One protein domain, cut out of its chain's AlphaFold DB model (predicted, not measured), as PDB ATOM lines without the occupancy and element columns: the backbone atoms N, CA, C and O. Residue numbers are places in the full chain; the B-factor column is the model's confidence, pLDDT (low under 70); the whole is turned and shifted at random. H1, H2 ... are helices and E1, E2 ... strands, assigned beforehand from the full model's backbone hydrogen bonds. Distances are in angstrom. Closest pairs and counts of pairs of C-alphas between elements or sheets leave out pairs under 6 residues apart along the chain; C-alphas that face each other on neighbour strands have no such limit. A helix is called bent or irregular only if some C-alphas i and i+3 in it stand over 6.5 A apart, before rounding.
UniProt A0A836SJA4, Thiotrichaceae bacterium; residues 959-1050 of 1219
ATOM      1  N   LEU A 959     -44.521   6.067 -39.857       86.50
ATOM      2  CA  LEU A 959     -43.120   6.476 -39.770       86.50
ATOM      3  C   LEU A 959     -42.986   7.762 -38.944       86.50
ATOM      4  O   LEU A 959     -43.841   8.637 -38.969       86.50
ATOM      5  N   THR A 960     -41.908   7.877 -38.185       89.62
ATOM      6  CA  THR A 960     -41.481   9.101 -37.513       89.62
ATOM      7  C   THR A 960     -40.000   9.285 -37.807       89.62
ATOM      8  O   THR A 960     -39.178   8.445 -37.435       89.62
ATOM      9  N   MET A 961     -39.683  10.358 -38.529       91.50
ATOM     10  CA  MET A 961     -38.312  10.738 -38.860       91.50
ATOM     11  C   MET A 961     -37.773  11.691 -37.797       91.50
ATOM     12  O   MET A 961     -38.512  12.563 -37.349       91.50
ATOM     13  N   VAL A 962     -36.525  11.499 -37.382       92.56
ATOM     14  CA  VAL A 962     -35.845  12.303 -36.357       92.56
ATOM     15  C   VAL A 962     -34.394  12.531 -36.744       92.56
ATOM     16  O   VAL A 962     -33.761  11.616 -37.268       92.56
ATOM     17  N   TYR A 963     -33.817  13.656 -36.342       90.69
ATOM     18  CA  TYR A 963     -32.367  13.771 -36.262       90.69
ATOM     19  C   TYR A 963     -31.859  13.294 -34.889       90.69
ATOM     20  O   TYR A 963     -32.597  13.242 -33.897       90.69
ATOM     21  N   TYR A 964     -30.586  12.907 -34.813       91.94
ATOM     22  CA  TYR A 964     -29.910  12.546 -33.568       91.94
ATOM     23  C   TYR A 964     -28.571  13.274 -33.447       91.94
ATOM     24  O   TYR A 964     -27.789  13.308 -34.394       91.94
ATOM     25  N   THR A 965     -28.274  13.764 -32.241       88.69
ATOM     26  CA  THR A 965     -26.971  14.326 -31.860       88.69
ATOM     27  C   THR A 965     -26.577  13.900 -30.434       88.69
ATOM     28  O   THR A 965     -27.450  13.801 -29.561       88.69
ATOM     29  N   PRO A 966     -25.275  13.692 -30.133       88.38
ATOM     30  CA  PRO A 966     -24.758  13.470 -28.780       88.38
ATOM     31  C   PRO A 966     -25.128  14.559 -27.767       88.38
ATOM     32  O   PRO A 966     -25.106  14.287 -26.556       88.38
ATOM     33  N   ALA A 967     -25.465  15.760 -28.255       84.56
ATOM     34  CA  ALA A 967     -25.898  16.904 -27.460       84.56
ATOM     35  C   ALA A 967     -27.317  16.758 -26.888       84.56
ATOM     36  O   ALA A 967     -27.687  17.500 -25.978       84.56
ATOM     37  N   TRP A 968     -28.118  15.792 -27.355       86.19
ATOM     38  CA  TRP A 968     -29.480  15.620 -26.854       86.19
ATOM     39  C   TRP A 968     -29.487  15.351 -25.344       86.19
ATOM     40  O   TRP A 968     -28.937  14.353 -24.868       86.19
ATOM     41  N   GLY A 969     -30.109  16.253 -24.578       78.62
ATOM     42  CA  GLY A 969     -30.146  16.205 -23.114       78.62
ATOM     43  C   GLY A 969     -28.805  16.501 -22.424       78.62
ATOM     44  O   GLY A 969     -28.668  16.203 -21.235       78.62
ATOM     45  N   ALA A 970     -27.818  17.036 -23.145       81.38
ATOM     46  CA  ALA A 970     -26.533  17.482 -22.617       81.38
ATOM     47  C   ALA A 970     -26.446  19.021 -22.573       81.38
ATOM     48  O   ALA A 970     -27.141  19.699 -23.331       81.38
ATOM     49  N   PRO A 971     -25.597  19.592 -21.700       73.69
ATOM     50  CA  PRO A 971     -25.229  21.001 -21.780       73.69
ATOM     51  C   PRO A 971     -24.518  21.305 -23.102       73.69
ATOM     52  O   PRO A 971     -23.578  20.611 -23.482       73.69
ATOM     53  N   ASN A 972     -24.959  22.358 -23.783       74.75
ATOM     54  CA  ASN A 972     -24.350  22.849 -25.014       74.75
ATOM     55  C   ASN A 972     -23.245  23.876 -24.679       74.75
ATOM     56  O   ASN A 972     -23.424  25.076 -24.868       74.75
ATOM     57  N   ASP A 973     -22.171  23.411 -24.031       80.44
ATOM     58  CA  ASP A 973     -21.092  24.237 -23.456       80.44
ATOM     59  C   ASP A 973     -19.705  23.981 -24.082       80.44
ATOM     60  O   ASP A 973     -18.697  24.523 -23.630       80.44
ATOM     61  N   GLY A 974     -19.644  23.172 -25.139       75.38
ATOM     62  CA  GLY A 974     -18.432  22.818 -25.876       75.38
ATOM     63  C   GLY A 974     -17.619  21.684 -25.257       75.38
ATOM     64  O   GLY A 974     -16.633  21.253 -25.858       75.38
ATOM     65  N   HIS A 975     -17.998  21.167 -24.084       81.62
ATOM     66  CA  HIS A 975     -17.237  20.099 -23.446       81.62
ATOM     67  C   HIS A 975     -17.527  18.731 -24.082       81.62
ATOM     68  O   HIS A 975     -18.689  18.358 -24.278       81.62
ATOM     69  N   PRO A 976     -16.485  17.935 -24.395       85.00
ATOM     70  CA  PRO A 976     -16.692  16.597 -24.912       85.00
ATOM     71  C   PRO A 976     -17.261  15.673 -23.829       85.00
ATOM     72  O   PRO A 976     -17.004  15.817 -22.634       85.00
ATOM     73  N   THR A 977     -18.026  14.682 -24.263       88.56
ATOM     74  CA  THR A 977     -18.684  13.673 -23.433       88.56
ATOM     75  C   THR A 977     -18.106  12.296 -23.751       88.56
ATOM     76  O   THR A 977     -17.657  12.045 -24.874       88.56
ATOM     77  N   SER A 978     -18.120  11.386 -22.780       89.69
ATOM     78  CA  SER A 978     -17.695  10.013 -23.051       89.69
ATOM     79  C   SER A 978     -18.723   9.264 -23.901       89.69
ATOM     80  O   SER A 978     -19.926   9.549 -23.849       89.69
ATOM     81  N   ALA A 979     -18.269   8.258 -24.645       89.44
ATOM     82  CA  ALA A 979     -19.130   7.367 -25.418       89.44
ATOM     83  C   ALA A 979     -20.210   6.723 -24.534       89.44
ATOM     84  O   ALA A 979     -21.387   6.740 -24.888       89.44
ATOM     85  N   VAL A 980     -19.845   6.264 -23.330       84.94
ATOM     86  CA  VAL A 980     -20.787   5.695 -22.347       84.94
ATOM     87  C   VAL A 980     -21.897   6.690 -21.981       84.94
ATOM     88  O   VAL A 980     -23.070   6.320 -21.909       84.94
ATOM     89  N   GLN A 981     -21.564   7.966 -21.764       86.56
ATOM     90  CA  GLN A 981     -22.564   8.995 -21.465       86.56
ATOM     91  C   GLN A 981     -23.473   9.280 -22.667       86.56
ATOM     92  O   GLN A 981     -24.691   9.387 -22.488       86.56
ATOM     93  N   ALA A 982     -22.907   9.367 -23.874       90.44
ATOM     94  CA  ALA A 982     -23.660   9.577 -25.109       90.44
ATOM     95  C   ALA A 982     -24.626   8.416 -25.403       90.44
ATOM     96  O   ALA A 982     -25.801   8.657 -25.677       90.44
ATOM     97  N   LEU A 983     -24.182   7.164 -25.254       90.75
ATOM     98  CA  LEU A 983     -25.008   5.961 -25.427       90.75
ATOM     99  C   LEU A 983     -26.141   5.897 -24.400       90.75
ATOM    100  O   LEU A 983     -27.294   5.634 -24.744       90.75
ATOM    101  N   ASN A 984     -25.852   6.240 -23.143       86.25
ATOM    102  CA  ASN A 984     -26.874   6.344 -22.107       86.25
ATOM    103  C   ASN A 984     -27.918   7.429 -22.418       86.25
ATOM    104  O   ASN A 984     -29.104   7.244 -22.124       86.25
ATOM    105  N   ARG A 985     -27.516   8.556 -23.024       90.06
ATOM    106  CA  ARG A 985     -28.457   9.570 -23.531       90.06
ATOM    107  C   ARG A 985     -29.238   9.061 -24.741       90.06
ATOM    108  O   ARG A 985     -30.445   9.258 -24.771       90.06
ATOM    109  N   MET A 986     -28.607   8.332 -25.660       92.44
ATOM    110  CA  MET A 986     -29.264   7.721 -26.822       92.44
ATOM    111  C   MET A 986     -30.361   6.724 -26.418       92.44
ATOM    112  O   MET A 986     -31.468   6.772 -26.948       92.44
ATOM    113  N   LEU A 987     -30.116   5.871 -25.417       88.94
ATOM    114  CA  LEU A 987     -31.149   4.981 -24.867       88.94
ATOM    115  C   LEU A 987     -32.329   5.771 -24.276       88.94
ATOM    116  O   LEU A 987     -33.490   5.412 -24.480       88.94
ATOM    117  N   ARG A 988     -32.052   6.871 -23.560       88.56
ATOM    118  CA  ARG A 988     -33.102   7.760 -23.034       88.56
ATOM    119  C   ARG A 988     -33.873   8.463 -24.146       88.56
ATOM    120  O   ARG A 988     -35.093   8.539 -24.044       88.56
ATOM    121  N   PHE A 989     -33.187   8.907 -25.193       92.00
ATOM    122  CA  PHE A 989     -33.783   9.509 -26.381       92.00
ATOM    123  C   PHE A 989     -34.799   8.560 -27.022       92.00
ATOM    124  O   PHE A 989     -35.962   8.924 -27.178       92.00
ATOM    125  N   PHE A 990     -34.429   7.302 -27.276       90.81
ATOM    126  CA  PHE A 990     -35.368   6.331 -27.847       90.81
ATOM    127  C   PHE A 990     -36.517   5.963 -26.909       90.81
ATOM    128  O   PHE A 990     -37.648   5.798 -27.366       90.81
ATOM    129  N   ASN A 991     -36.276   5.872 -25.600       85.88
ATOM    130  CA  ASN A 991     -37.361   5.675 -24.636       85.88
ATOM    131  C   ASN A 991     -38.336   6.859 -24.626       85.88
ATOM    132  O   ASN A 991     -39.547   6.648 -24.572       85.88
ATOM    133  N   TRP A 992     -37.823   8.087 -24.724       89.69
ATOM    134  CA  TRP A 992     -38.635   9.293 -24.832       89.69
ATOM    135  C   TRP A 992     -39.444   9.306 -26.135       89.69
ATOM    136  O   TRP A 992     -40.656   9.499 -26.082       89.69
ATOM    137  N   LEU A 993     -38.833   8.984 -27.281       90.31
ATOM    138  CA  LEU A 993     -39.547   8.860 -28.559       90.31
ATOM    139  C   LEU A 993     -40.680   7.833 -28.485       90.31
ATOM    140  O   LEU A 993     -41.792   8.097 -28.931       90.31
ATOM    141  N   ARG A 994     -40.436   6.675 -27.863       86.00
ATOM    142  CA  ARG A 994     -41.444   5.612 -27.703       86.00
ATOM    143  C   ARG A 994     -42.608   6.001 -26.793       86.00
ATOM    144  O   ARG A 994     -43.676   5.407 -26.910       86.00
ATOM    145  N   ALA A 995     -42.426   6.984 -25.912       86.00
ATOM    146  CA  ALA A 995     -43.523   7.554 -25.136       86.00
ATOM    147  C   ALA A 995     -44.421   8.488 -25.975       86.00
ATOM    148  O   ALA A 995     -45.578   8.681 -25.612       86.00
ATOM    149  N   HIS A 996     -43.912   9.026 -27.091       86.94
ATOM    150  CA  HIS A 996     -44.621   9.977 -27.955       86.94
ATOM    151  C   HIS A 996     -45.163   9.345 -29.243       86.94
ATOM    152  O   HIS A 996     -46.151   9.829 -29.788       86.94
ATOM    153  N   THR A 997     -44.560   8.257 -29.737       85.31
ATOM    154  CA  THR A 997     -44.993   7.598 -30.977       85.31
ATOM    155  C   THR A 997     -44.858   6.076 -30.943       85.31
ATOM    156  O   THR A 997     -43.915   5.508 -30.380       85.31
ATOM    157  N   LYS A 998     -45.804   5.404 -31.612       82.94
ATOM    158  CA  LYS A 998     -45.779   3.958 -31.888       82.94
ATOM    159  C   LYS A 998     -45.265   3.627 -33.294       82.94
ATOM    160  O   LYS A 998     -45.141   2.451 -33.619       82.94
ATOM    161  N   ASN A 999     -44.961   4.636 -34.105       85.62
ATOM    162  CA  ASN A 999     -44.527   4.460 -35.485       85.62
ATOM    163  C   ASN A 999     -43.118   3.853 -35.574       85.62
ATOM    164  O   ASN A 999     -42.330   3.874 -34.615       85.62
ATOM    165  N   ALA A1000     -42.776   3.356 -36.766       87.81
ATOM    166  CA  ALA A1000     -41.391   3.075 -37.112       87.81
ATOM    167  C   ALA A1000     -40.548   4.347 -36.935       87.81
ATOM    168  O   ALA A1000     -41.014   5.442 -37.237       87.81
ATOM    169  N   LEU A1001     -39.318   4.217 -36.434       92.31
ATOM    170  CA  LEU A1001     -38.402   5.352 -36.293       92.31
ATOM    171  C   LEU A1001     -37.355   5.291 -37.392       92.31
ATOM    172  O   LEU A1001     -36.788   4.224 -37.617       92.31
ATOM    173  N   PHE A1002     -37.055   6.415 -38.023       94.19
ATOM    174  CA  PHE A1002     -35.919   6.558 -38.925       94.19
ATOM    175  C   PHE A1002     -35.092   7.757 -38.482       94.19
ATOM    176  O   PHE A1002     -35.660   8.802 -38.175       94.19
ATOM    177  N   ILE A1003     -33.771   7.592 -38.422       95.06
ATOM    178  CA  ILE A1003     -32.873   8.709 -38.136       95.06
ATOM    179  C   ILE A1003     -32.483   9.337 -39.476       95.06
ATOM    180  O   ILE A1003     -31.715   8.714 -40.202       95.06
ATOM    181  N   ASP A1004     -32.988  10.513 -39.843       92.44
ATOM    182  CA  ASP A1004     -32.604  11.147 -41.117       92.44
ATOM    183  C   ASP A1004     -31.171  11.705 -41.064       92.44
ATOM    184  O   ASP A1004     -30.454  11.698 -42.066       92.44
ATOM    185  N   GLN A1005     -30.730  12.116 -39.876       89.75
ATOM    186  CA  GLN A1005     -29.382  12.615 -39.624       89.75
ATOM    187  C   GLN A1005     -28.817  12.028 -38.331       89.75
ATOM    188  O   GLN A1005     -29.183  12.422 -37.223       89.75
ATOM    189  N   PHE A1006     -27.914  11.061 -38.463       91.38
ATOM    190  CA  PHE A1006     -27.155  10.486 -37.358       91.38
ATOM    191  C   PHE A1006     -25.853  11.275 -37.164       91.38
ATOM    192  O   PHE A1006     -24.780  10.842 -37.580       91.38
ATOM    193  N   ASN A1007     -25.958  12.448 -36.539       85.62
ATOM    194  CA  ASN A1007     -24.843  13.379 -36.364       85.62
ATOM    195  C   ASN A1007     -24.066  13.047 -35.087       85.62
ATOM    196  O   ASN A1007     -24.291  13.640 -34.039       85.62
ATOM    197  N   PHE A1008     -23.153  12.077 -35.153       82.06
ATOM    198  CA  PHE A1008     -22.246  11.750 -34.040       82.06
ATOM    199  C   PHE A1008     -21.011  12.665 -33.973       82.06
ATOM    200  O   PHE A1008     -20.313  12.688 -32.956       82.06
ATOM    201  N   ILE A1009     -20.783  13.448 -35.028       75.94
ATOM    202  CA  ILE A1009     -19.906  14.615 -35.066       75.94
ATOM    203  C   ILE A1009     -20.757  15.778 -35.575       75.94
ATOM    204  O   ILE A1009     -21.470  15.640 -36.566       75.94
ATOM    205  N   ASP A1010     -20.681  16.918 -34.896       67.81
ATOM    206  CA  ASP A1010     -21.175  18.183 -35.424       67.81
ATOM    207  C   ASP A1010     -20.005  19.156 -35.484       67.81
ATOM    208  O   ASP A1010     -19.317  19.410 -34.489       67.81
ATOM    209  N   ASN A1011     -19.723  19.619 -36.689       60.84
ATOM    210  CA  ASN A1011     -18.641  20.541 -36.975       60.84
ATOM    211  C   ASN A1011     -19.148  21.732 -37.810       60.84
ATOM    212  O   ASN A1011     -18.342  22.499 -38.338       60.84
ATOM    213  N   THR A1012     -20.472  21.863 -37.945       64.94
ATOM    214  CA  THR A1012     -21.088  22.980 -38.650       64.94
ATOM    215  C   THR A1012     -20.523  24.273 -38.057       64.94
ATOM    216  O   THR A1012     -20.544  24.422 -36.830       64.94
ATOM    217  N   PRO A1013     -19.962  25.189 -38.868       55.16
ATOM    218  CA  PRO A1013     -19.383  26.411 -38.327       55.16
ATOM    219  C   PRO A1013     -20.414  27.171 -37.483       55.16
ATOM    220  O   PRO A1013     -21.588  27.222 -37.848       55.16
ATOM    221  N   CYS A1014     -19.976  27.741 -36.360       60.03
ATOM    222  CA  CYS A1014     -20.801  28.351 -35.302       60.03
ATOM    223  C   CYS A1014     -21.542  27.376 -34.366       60.03
ATOM    224  O   CYS A1014     -22.088  27.818 -33.351       60.03
ATOM    225  N   PHE A1015     -21.537  26.070 -34.640       66.25
ATOM    226  CA  PHE A1015     -22.070  25.035 -33.747       66.25
ATOM    227  C   PHE A1015     -20.967  24.352 -32.938       66.25
ATOM    228  O   PHE A1015     -21.172  23.286 -32.360       66.25
ATOM    229  N   GLU A1016     -19.780  24.959 -32.838       69.25
ATOM    230  CA  GLU A1016     -18.636  24.305 -32.217       69.25
ATOM    231  C   GLU A1016     -18.826  24.027 -30.723       69.25
ATOM    232  O   GLU A1016     -18.137  23.159 -30.180       69.25
ATOM    233  N   GLN A1017     -19.765  24.743 -30.097       71.50
ATOM    234  CA  GLN A1017     -20.190  24.583 -28.708       71.50
ATOM    235  C   GLN A1017     -21.052  23.327 -28.491       71.50
ATOM    236  O   GLN A1017     -21.181  22.878 -27.351       71.50
ATOM    237  N   ASN A1018     -21.593  22.711 -29.550       79.06
ATOM    238  CA  ASN A1018     -22.379  21.485 -29.429       79.06
ATOM    239  C   ASN A1018     -21.553  20.384 -28.762       79.06
ATOM    240  O   ASN A1018     -20.381  20.177 -29.080       79.06
ATOM    241  N   THR A1019     -22.169  19.663 -27.820       85.19
ATOM    242  CA  THR A1019     -21.523  18.544 -27.126       85.19
ATOM    243  C   THR A1019     -21.053  17.500 -28.138       85.19
ATOM    244  O   THR A1019     -21.849  17.008 -28.939       85.19
ATOM    245  N   ARG A1020     -19.783  17.089 -28.054       85.44
ATOM    246  CA  ARG A1020     -19.186  16.085 -28.956       85.44
ATOM    247  C   ARG A1020     -18.713  14.862 -28.194       85.44
ATOM    248  O   ARG A1020     -18.404  14.950 -27.010       85.44
ATOM    249  N   ILE A1021     -18.623  13.720 -28.865       89.25
ATOM    250  CA  ILE A1021     -18.001  12.524 -28.285       89.25
ATOM    251  C   ILE A1021     -16.480  12.704 -28.294       89.25
ATOM    252  O   ILE A1021     -15.925  13.274 -29.234       89.25
ATOM    253  N   LEU A1022     -15.798  12.224 -27.252       88.56
ATOM    254  CA  LEU A1022     -14.336  12.177 -27.226       88.56
ATOM    255  C   LEU A1022     -13.804  11.442 -28.473       88.56
ATOM    256  O   LEU A1022     -14.173  10.285 -28.674       88.56
ATOM    257  N   PRO A1023     -12.910  12.045 -29.285       85.62
ATOM    258  CA  PRO A1023     -12.449  11.432 -30.536       85.62
ATOM    259  C   PRO A1023     -11.874  10.019 -30.365       85.62
ATOM    260  O   PRO A1023     -12.137   9.140 -31.181       85.62
ATOM    261  N   ALA A1024     -11.147   9.778 -29.269       87.69
ATOM    262  CA  ALA A1024     -10.576   8.468 -28.946       87.69
ATOM    263  C   ALA A1024     -11.630   7.396 -28.600       87.69
ATOM    264  O   ALA A1024     -11.342   6.206 -28.679       87.69
ATOM    265  N   GLU A1025     -12.844   7.801 -28.222       89.06
ATOM    266  CA  GLU A1025     -13.941   6.901 -27.848       89.06
ATOM    267  C   GLU A1025     -14.999   6.760 -28.954       89.06
ATOM    268  O   GLU A1025     -15.970   6.019 -28.795       89.06
ATOM    269  N   LEU A1026     -14.829   7.440 -30.090       87.31
ATOM    270  CA  LEU A1026     -15.791   7.391 -31.186       87.31
ATOM    271  C   LEU A1026     -15.954   5.989 -31.817       87.31
ATOM    272  O   LEU A1026     -17.102   5.587 -32.023       87.31
ATOM    273  N   PRO A1027     -14.879   5.201 -32.046       85.56
ATOM    274  CA  PRO A1027     -15.002   3.802 -32.479       85.56
ATOM    275  C   PRO A1027     -15.907   2.977 -31.559       85.56
ATOM    276  O   PRO A1027     -16.793   2.233 -31.988       85.56
ATOM    277  N   HIS A1028     -15.718   3.171 -30.254       84.44
ATOM    278  CA  HIS A1028     -16.493   2.503 -29.224       84.44
ATOM    279  C   HIS A1028     -17.971   2.933 -29.262       84.44
ATOM    280  O   HIS A1028     -18.854   2.070 -29.270       84.44
ATOM    281  N   PHE A1029     -18.247   4.237 -29.381       90.19
ATOM    282  CA  PHE A1029     -19.607   4.756 -29.538       90.19
ATOM    283  C   PHE A1029     -20.327   4.146 -30.747       90.19
ATOM    284  O   PHE A1029     -21.431   3.628 -30.595       90.19
ATOM    285  N   LEU A1030     -19.711   4.165 -31.934       89.56
ATOM    286  CA  LEU A1030     -20.326   3.653 -33.167       89.56
ATOM    287  C   LEU A1030     -20.639   2.154 -33.065       89.56
ATOM    288  O   LEU A1030     -21.723   1.710 -33.453       89.56
ATOM    289  N   SER A1031     -19.727   1.376 -32.478       83.50
ATOM    290  CA  SER A1031     -19.905  -0.066 -32.300       83.50
ATOM    291  C   SER A1031     -21.136  -0.421 -31.455       83.50
ATOM    292  O   SER A1031     -21.844  -1.377 -31.790       83.50
ATOM    293  N   GLU A1032     -21.405   0.342 -30.390       86.94
ATOM    294  CA  GLU A1032     -22.540   0.128 -29.481       86.94
ATOM    295  C   GLU A1032     -23.829   0.811 -29.945       86.94
ATOM    296  O   GLU A1032     -24.918   0.254 -29.777       86.94
ATOM    297  N   ALA A1033     -23.724   1.975 -30.587       91.12
ATOM    298  CA  ALA A1033     -24.858   2.660 -31.197       91.12
ATOM    299  C   ALA A1033     -25.531   1.780 -32.259       91.12
ATOM    300  O   ALA A1033     -26.756   1.803 -32.370       91.12
ATOM    301  N   ALA A1034     -24.761   0.942 -32.968       88.19
ATOM    302  CA  ALA A1034     -25.289  -0.034 -33.918       88.19
ATOM    303  C   ALA A1034     -26.390  -0.918 -33.300       88.19
ATOM    304  O   ALA A1034     -27.451  -1.061 -33.901       88.19
ATOM    305  N   LEU A1035     -26.197  -1.431 -32.076       86.12
ATOM    306  CA  LEU A1035     -27.214  -2.230 -31.374       86.12
ATOM    307  C   LEU A1035     -28.467  -1.401 -31.062       86.12
ATOM    308  O   LEU A1035     -29.595  -1.854 -31.255       86.12
ATOM    309  N   ILE A1036     -28.290  -0.158 -30.610       90.38
ATOM    310  CA  ILE A1036     -29.412   0.726 -30.275       90.38
ATOM    311  C   ILE A1036     -30.236   1.049 -31.531       90.38
ATOM    312  O   ILE A1036     -31.465   0.943 -31.498       90.38
ATOM    313  N   ILE A1037     -29.573   1.391 -32.639       91.81
ATOM    314  CA  ILE A1037     -30.197   1.661 -33.943       91.81
ATOM    315  C   ILE A1037     -30.892   0.395 -34.458       91.81
ATOM    316  O   ILE A1037     -32.055   0.440 -34.866       91.81
ATOM    317  N   GLN A1038     -30.233  -0.762 -34.366       86.81
ATOM    318  CA  GLN A1038     -30.779  -2.040 -34.814       86.81
ATOM    319  C   GLN A1038     -32.114  -2.370 -34.131       86.81
ATOM    320  O   GLN A1038     -33.065  -2.758 -34.811       86.81
ATOM    321  N   HIS A1039     -32.215  -2.172 -32.816       84.94
ATOM    322  CA  HIS A1039     -33.424  -2.498 -32.052       84.94
ATOM    323  C   HIS A1039     -34.532  -1.443 -32.133       84.94
ATOM    324  O   HIS A1039     -35.695  -1.778 -31.892       84.94
ATOM    325  N   ASN A1040     -34.201  -0.175 -32.398       88.31
ATOM    326  CA  ASN A1040     -35.168   0.918 -32.277       88.31
ATOM    327  C   ASN A1040     -35.631   1.511 -33.607       88.31
ATOM    328  O   ASN A1040     -36.714   2.096 -33.620       88.31
ATOM    329  N   THR A1041     -34.872   1.385 -34.696       92.81
ATOM    330  CA  THR A1041     -35.145   2.120 -35.943       92.81
ATOM    331  C   THR A1041     -35.266   1.195 -37.153       92.81
ATOM    332  O   THR A1041     -34.806   0.056 -37.136       92.81
ATOM    333  N   ILE A1042     -35.873   1.674 -38.237       92.44
ATOM    334  CA  ILE A1042     -35.844   1.013 -39.553       92.44
ATOM    335  C   ILE A1042     -34.581   1.363 -40.346       92.44
ATOM    336  O   ILE A1042     -34.427   0.917 -41.477       92.44
ATOM    337  N   GLY A1043     -33.680   2.160 -39.775       94.25
ATOM    338  CA  GLY A1043     -32.513   2.665 -40.473       94.25
ATOM    339  C   GLY A1043     -32.003   3.987 -39.920       94.25
ATOM    340  O   GLY A1043     -32.537   4.521 -38.940       94.25
ATOM    341  N   TYR A1044     -30.969   4.497 -40.572       95.56
ATOM    342  CA  TYR A1044     -30.401   5.806 -40.305       95.56
ATOM    343  C   TYR A1044     -29.857   6.422 -41.597       95.56
ATOM    344  O   TYR A1044     -29.725   5.742 -42.623       95.56
ATOM    345  N   SER A1045     -29.509   7.698 -41.527       93.75
ATOM    346  CA  SER A1045     -28.843   8.403 -42.600       93.75
ATOM    347  C   SER A1045     -27.749   9.331 -42.090       93.75
ATOM    348  O   SER A1045     -27.837   9.863 -40.985       93.75
ATOM    349  N   LEU A1046     -26.691   9.491 -42.884       90.31
ATOM    350  CA  LEU A1046     -25.662  10.506 -42.664       90.31
ATOM    351  C   LEU A1046     -25.995  11.804 -43.397       90.31
ATOM    352  O   LEU A1046     -26.630  11.795 -44.454       90.31
ATOM    353  N   TRP A1047     -25.521  12.925 -42.856       85.81
ATOM    354  CA  TRP A1047     -25.630  14.217 -43.533       85.81
ATOM    355  C   TRP A1047     -24.762  14.301 -44.793       85.81
ATOM    356  O   TRP A1047     -25.163  14.891 -45.782       85.81
ATOM    357  N   THR A1048     -23.575  13.701 -44.790       83.56
ATOM    358  CA  THR A1048     -22.727  13.561 -45.982       83.56
ATOM    359  C   THR A1048     -21.726  12.428 -45.755       83.56
ATOM    360  O   THR A1048     -21.409  12.103 -44.612       83.56
ATOM    361  N   LEU A1049     -21.220  11.815 -46.829       83.06
ATOM    362  CA  LEU A1049     -20.129  10.832 -46.751       83.06
ATOM    363  C   LEU A1049     -18.740  11.451 -46.821       83.06
ATOM    364  O   LEU A1049     -17.783  10.842 -46.341       83.06
ATOM    365  N   ARG A1050     -18.620  12.628 -47.426       82.81
ATOM    366  CA  ARG A1050     -17.347  13.311 -47.637       82.81
ATOM    367  C   ARG A1050     -17.419  14.722 -47.099       82.81
ATOM    368  O   ARG A1050     -18.491  15.335 -47.088       82.81
TER     369      ARG A1050
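This is residues 959 to 1050 of the 1219 residues of a protein of Thiotrichaceae bacterium (UniProt A0A836SJA4). Helices H1 and H2 lie side by side over one face of a small wall of strands, E1 and E2 with E3 alongside E2; loops 965 to 978 and 1007 to 1022 gather at one end. The printed part has 92 residues, mixed in class, in the order E1, H1, E2, H2, E3; the sheet, E1 then E2, is parallel. It is compact, radius of gyration of the C-alphas 12.8 A, spanning 34 by 26 by 23 A.

E1 is residues 959 to 964, from C-alpha 959 at (-43.120, 6.476, -39.770); E2 is 1000 to 1006. H1, 979 to 996, measures 25.7 A; H2, 1023 to 1040, 25.1 A. E3, 1043 to 1046, ends at C-alpha (-25.662, 10.506, -42.664).

In E1 and E2, N 960 and O 1000 are 2.8 A apart, within hydrogen-bond range. E1, H1, E2 form a strand-helix-strand unit, parallel strands joined through a helix, with a right-handed crossover. E3 pairs with no named strand; the closest C-alphas of E2 and E3, Ile 1003 and Tyr 1044, are 4.4 A apart. H1 and H2 touch, closest C-alphas Ala 979 and Phe 1029 at 4.9 A, at a shallow tilt of 26 degrees, the same way. Every O i to N i+4 pair is within range in H1, 11 of 14 in H2. H2 is irregular: C-alphas 1024 and 1027 are 7.3 A apart.

The printed part has no cut. Links E1 to H1 and E2 to H2 are long. Residues 1010 to 1016 have pLDDT under 70.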